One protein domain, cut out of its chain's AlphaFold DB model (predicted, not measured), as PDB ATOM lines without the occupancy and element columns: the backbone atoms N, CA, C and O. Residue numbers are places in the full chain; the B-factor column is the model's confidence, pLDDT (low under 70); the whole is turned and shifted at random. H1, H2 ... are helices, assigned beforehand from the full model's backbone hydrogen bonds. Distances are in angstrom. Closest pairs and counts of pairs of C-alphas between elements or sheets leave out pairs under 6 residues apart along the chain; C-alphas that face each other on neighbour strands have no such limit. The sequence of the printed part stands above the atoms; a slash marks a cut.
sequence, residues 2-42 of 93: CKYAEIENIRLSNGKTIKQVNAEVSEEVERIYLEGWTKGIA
ATOM      1  N   CYS A   2      87.127 152.300 125.971       70.75
ATOM      2  CA  CYS A   2      88.526 151.963 125.670       70.75
ATOM      3  C   CYS A   2      88.627 151.459 124.226       70.75
ATOM      4  O   CYS A   2      87.746 150.724 123.772       70.75
ATOM      5  N   LYS A   3      89.677 151.837 123.499       85.50
ATOM      6  CA  LYS A   3      89.944 151.285 122.167       85.50
ATOM      7  C   LYS A   3      90.431 149.843 122.306       85.50
ATOM      8  O   LYS A   3      91.126 149.511 123.260       85.50
ATOM      9  N   TYR A   4      90.132 148.986 121.331       80.81
ATOM     10  CA  TYR A   4      90.585 147.589 121.362       80.81
ATOM     11  C   TYR A   4      92.115 147.467 121.485       80.81
ATOM     12  O   TYR A   4      92.608 146.665 122.266       80.81
ATOM     13  N   ALA A   5      92.862 148.355 120.821       82.00
ATOM     14  CA  ALA A   5      94.319 148.428 120.941       82.00
ATOM     15  C   ALA A   5      94.808 148.764 122.367       82.00
ATOM     16  O   ALA A   5      95.904 148.372 122.760       82.00
ATOM     17  N   GLU A   6      94.014 149.484 123.162       87.75
ATOM     18  CA  GLU A   6      94.329 149.754 124.572       87.75
ATOM     19  C   GLU A   6      94.052 148.509 125.428       87.75
ATOM     20  O   GLU A   6      94.834 148.192 126.320       87.75
ATOM     21  N   ILE A   7      92.991 147.759 125.101       90.56
ATOM     22  CA  ILE A   7      92.633 146.497 125.761       90.56
ATOM     23  C   ILE A   7      93.704 145.428 125.516       90.56
ATOM     24  O   ILE A   7      94.129 144.761 126.454       90.56
ATOM     25  N   GLU A   8      94.196 145.288 124.286       93.12
ATOM     26  CA  GLU A   8      95.217 144.295 123.920       93.12
ATOM     27  C   GLU A   8      96.494 144.366 124.773       93.12
ATOM     28  O   GLU A   8      97.137 143.341 125.006       93.12
ATOM     29  N   ASN A   9      96.839 145.558 125.266       94.81
ATOM     30  CA  ASN A   9      98.030 145.803 126.078       94.81
ATOM     31  C   ASN A   9      97.804 145.598 127.588       94.81
ATOM     32  O   ASN A   9      98.763 145.674 128.361       94.81
ATOM     33  N   ILE A  10      96.573 145.320 128.032       95.56
ATOM     34  CA  ILE A  10      96.272 145.033 129.441       95.56
ATOM     35  C   ILE A  10      96.998 143.754 129.862       95.56
ATOM     36  O   ILE A  10      96.848 142.710 129.228       95.56
ATOM     37  N   ARG A  11      97.762 143.833 130.957       96.31
ATOM     38  CA  ARG A  11      98.385 142.672 131.603       96.31
ATOM     39  C   ARG A  11      97.388 141.943 132.496       96.31
ATOM     40  O   ARG A  11      96.733 142.554 133.335       96.31
ATOM     41  N   LEU A  12      97.320 140.631 132.326       95.44
ATOM     42  CA  LEU A  12      96.528 139.716 133.136       95.44
ATOM     43  C   LEU A  12      97.349 139.211 134.336       95.44
ATOM     44  O   LEU A  12      98.561 139.418 134.421       95.44
ATOM     45  N   SER A  13      96.696 138.508 135.265       96.44
ATOM     46  CA  SER A  13      97.326 137.959 136.481       96.44
ATOM     47  C   SER A  13      98.448 136.950 136.206       96.44
ATOM     48  O   SER A  13      99.312 136.748 137.052       96.44
ATOM     49  N   ASN A  14      98.470 136.349 135.016       94.75
ATOM     50  CA  ASN A  14      99.532 135.453 134.555       94.75
ATOM     51  C   ASN A  14     100.771 136.195 134.003       94.75
ATOM     52  O   ASN A  14     101.666 135.560 133.451       94.75
ATOM     53  N   GLY A  15     100.813 137.530 134.094       96.69
ATOM     54  CA  GLY A  15     101.920 138.367 133.623       96.69
ATOM     55  C   GLY A  15     101.931 138.643 132.115       96.69
ATOM     56  O   GLY A  15     102.733 139.463 131.659       96.69
ATOM     57  N   LYS A  16     101.037 138.016 131.342       97.06
ATOM     58  CA  LYS A  16     100.917 138.199 129.890       97.06
ATOM     59  C   LYS A  16      99.914 139.296 129.559       97.06
ATOM     60  O   LYS A  16      98.981 139.562 130.314       97.06
ATOM     61  N   THR A  17     100.100 139.935 128.413       97.56
ATOM     62  CA  THR A  17      99.103 140.844 127.834       97.56
ATOM     63  C   THR A  17      97.963 140.062 127.183       97.56
ATOM     64  O   THR A  17      98.154 138.915 126.774       97.56
ATOM     65  N   ILE A  18      96.791 140.683 127.028       95.75
ATOM     66  CA  ILE A  18      95.671 140.094 126.273       95.75
ATOM     67  C   ILE A  18      96.117 139.696 124.860       95.75
ATOM     68  O   ILE A  18      95.793 138.603 124.403       95.75
ATOM     69  N   LYS A  19      96.929 140.526 124.196       96.12
ATOM     70  CA  LYS A  19      97.501 140.212 122.881       96.12
ATOM     71  C   LYS A  19      98.327 138.926 122.881       96.12
ATOM     72  O   LYS A  19      98.163 138.104 121.987       96.12
ATOM     73  N   GLN A  20      99.203 138.747 123.872       97.31
ATOM     74  CA  GLN A  20     100.023 137.536 123.995       97.31
ATOM     75  C   GLN A  20      99.164 136.298 124.238       97.31
ATOM     76  O   GLN A  20      99.370 135.283 123.586       97.31
ATOM     77  N   VAL A  21      98.168 136.393 125.122       96.81
ATOM     78  CA  VAL A  21      97.246 135.275 125.365       96.81
ATOM     79  C   VAL A  21      96.451 134.932 124.107       96.81
ATOM     80  O   VAL A  21      96.341 133.761 123.770       96.81
ATOM     81  N   ASN A  22      95.948 135.925 123.372       95.44
ATOM     82  CA  ASN A  22      95.232 135.683 122.120       95.44
ATOM     83  C   ASN A  22      96.124 135.020 121.062       95.44
ATOM     84  O   ASN A  22      95.653 134.132 120.358       95.44
ATOM     85  N   ALA A  23      97.395 135.422 120.962       95.94
ATOM     86  CA  ALA A  23      98.352 134.792 120.056       95.94
ATOM     87  C   ALA A  23      98.596 133.319 120.429       95.94
ATOM     88  O   ALA A  23      98.463 132.449 119.574       95.94
ATOM     89  N   GLU A  24      98.845 133.029 121.709       96.81
ATOM     90  CA  GLU A  24      99.052 131.657 122.198       96.81
ATOM     91  C   GLU A  24      97.814 130.776 121.998       96.81
ATOM     92  O   GLU A  24      97.919 129.635 121.556       96.81
ATOM     93  N   VAL A  25      96.623 131.311 122.274       96.56
ATOM     94  CA  VAL A  25      95.358 130.611 122.019       96.56
ATOM     95  C   VAL A  25      95.166 130.368 120.524       96.56
ATOM     96  O   VAL A  25      94.712 129.295 120.140       96.56
ATOM     97  N   SER A  26      95.517 131.332 119.668       95.31
ATOM     98  CA  SER A  26      95.431 131.155 118.216       95.31
ATOM     99  C   SER A  26      96.344 130.026 117.739       95.31
ATOM    100  O   SER A  26      95.901 129.174 116.973       95.31
ATOM    101  N   GLU A  27      97.590 129.976 118.212       96.12
ATOM    102  CA  GLU A  27      98.541 128.906 117.883       96.12
ATOM    103  C   GLU A  27      98.053 127.532 118.366       96.12
ATOM    104  O   GLU A  27      98.139 126.542 117.638       96.12
ATOM    105  N   GLU A  28      97.496 127.473 119.576       97.56
ATOM    106  CA  GLU A  28      96.904 126.262 120.147       97.56
ATOM    107  C   GLU A  28      95.737 125.742 119.299       97.56
ATOM    108  O   GLU A  28      95.686 124.559 118.956       97.56
ATOM    109  N   VAL A  29      94.811 126.629 118.928       95.75
ATOM    110  CA  VAL A  29      93.641 126.290 118.108       95.75
ATOM    111  C   VAL A  29      94.068 125.779 116.735       95.75
ATOM    112  O   VAL A  29      93.566 124.752 116.279       95.75
ATOM    113  N   GLU A  30      95.020 126.451 116.089       95.62
ATOM    114  CA  GLU A  30      95.543 126.022 114.790       95.62
ATOM    115  C   GLU A  30      96.232 124.655 114.872       95.62
ATOM    116  O   GLU A  30      96.041 123.820 113.986       95.62
ATOM    117  N   ARG A  31      96.959 124.372 115.962       96.75
ATOM    118  CA  ARG A  31      97.534 123.041 116.197       96.75
ATOM    119  C   ARG A  31      96.452 121.969 116.329       96.75
ATOM    120  O   ARG A  31      96.586 120.907 115.725       96.75
ATOM    121  N   ILE A  32      95.380 122.242 117.076       96.31
ATOM    122  CA  ILE A  32      94.240 121.321 117.226       96.31
ATOM    123  C   ILE A  32      93.578 121.052 115.867       96.31
ATOM    124  O   ILE A  32      93.209 119.912 115.577       96.31
ATOM    125  N   TYR A  33      93.442 122.072 115.016       95.75
ATOM    126  CA  TYR A  33      92.882 121.910 113.671       95.75
ATOM    127  C   TYR A  33      93.753 121.013 112.797       95.75
ATOM    128  O   TYR A  33      93.239 120.064 112.205       95.75
ATOM    129  N   LEU A  34      95.066 121.258 112.775       95.75
ATOM    130  CA  LEU A  34      96.021 120.416 112.055       95.75
ATOM    131  C   LEU A  34      95.982 118.968 112.558       95.75
ATOM    132  O   LEU A  34      95.909 118.042 111.751       95.75
ATOM    133  N   GLU A  35      95.951 118.752 113.876       96.25
ATOM    134  CA  GLU A  35      95.818 117.413 114.458       96.25
ATOM    135  C   GLU A  35      94.514 116.726 114.011       96.25
ATOM    136  O   GLU A  35      94.533 115.561 113.609       96.25
ATOM    137  N   GLY A  36      93.389 117.444 114.021       95.69
ATOM    138  CA  GLY A  36      92.112 116.951 113.500       95.69
ATOM    139  C   GLY A  36      92.202 116.547 112.027       95.69
ATOM    140  O   GLY A  36      91.766 115.453 111.656       95.69
ATOM    141  N   TRP A  37      92.848 117.367 111.199       96.81
ATOM    142  CA  TRP A  37      93.065 117.075 109.784       96.81
ATOM    143  C   TRP A  37      93.913 115.824 109.549       96.81
ATOM    144  O   TRP A  37      93.553 115.025 108.683       96.81
ATOM    145  N   THR A  38      94.954 115.571 110.354       95.75
ATOM    146  CA  THR A  38      95.722 114.307 110.258       95.75
ATOM    147  C   THR A  38      94.872 113.061 110.518       95.75
ATOM    148  O   THR A  38      95.199 111.974 110.048       95.75
ATOM    149  N   LYS A  39      93.750 113.219 111.229       96.88
ATOM    150  CA  LYS A  39      92.777 112.161 111.538       96.88
ATOM    151  C   LYS A  39      91.598 112.137 110.553       96.88
ATOM    152  O   LYS A  39      90.652 111.382 110.761       96.88
ATOM    153  N   GLY A  40      91.631 112.961 109.504       95.44
ATOM    154  CA  GLY A  40      90.559 113.079 108.513       95.44
ATOM    155  C   GLY A  40      89.323 113.846 109.001       95.44
ATOM    156  O   GLY A  40      88.268 113.754 108.379       95.44
ATOM    157  N   ILE A  41      89.421 114.584 110.110       95.44
ATOM    158  CA  ILE A  41      88.293 115.308 110.710       95.44
ATOM    159  C   ILE A  41      88.214 116.705 110.102       95.44
ATOM    160  O   ILE A  41      89.121 117.507 110.295       95.44
ATOM    161  N   ALA A  42      87.117 117.025 109.417       96.00
ATOM    162  CA  ALA A  42      86.864 118.387 108.958       96.00
ATOM    163  C   ALA A  42      86.472 119.309 110.127       96.00
ATOM    164  O   ALA A  42      85.751 118.903 111.044       96.00
TER     165      ALA A  42
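Overview. This is residues 2 to 42 of the 93 residues of a protein of Bacteroides sp. CBA7301 (UniProt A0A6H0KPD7). One long helix, H2, reaches out as a single arm, with a small head at its first end made of the short helix H1 and the looped link between the two helices. Residues 23 to 32 of H2 stick out from this head with nothing packed on them, and at the far end residues 39 to 42 turn back as a short tail. The printed part has 41 residues with two named helices, H1 then H2 along the chain, and no named strand; the class is all helix. The whole is extended, with a radius of gyration of the C-alphas of 14.3 A, and only just flat, its C-alphas spanning 42 by 21 by 9 A.

Along the chain. H2 holds residues 18 to 38 and is 30.4 A long from first to last C-alpha, from C-alpha 18 at (95.671, 140.094, 126.273) to C-alpha 38 at (95.722, 114.307, 110.258). H1 holds residues 4 to 8, is 6.2 A long, and begins with C-alpha 4 at (90.585, 147.589, 121.362).

Arrangement. H2 touches H1 with residues 18 to 19 alone, and only just, with 3 pairs of C-alphas within 8 A. The closest C-alphas of the two are those of Glu 8 and Lys 19, 4.8 A apart, while their centres are 20.7 A apart. Residues 23 to 32 of H2 stand free, and so do residues 35 to 40, of which 35 to 38 belong to H2. In H1 and H2 every O i to N i+4 pair is within hydrogen-bond range.

Size, cuts and confidence. The two C-alphas farthest apart are those of Cys 2 and Gly 40, at 42.5 A. The link from H1 to H2, 9 residues, is short. The printed part has no cut. Its mean pLDDT is 94.1, and no printed residue is under 70.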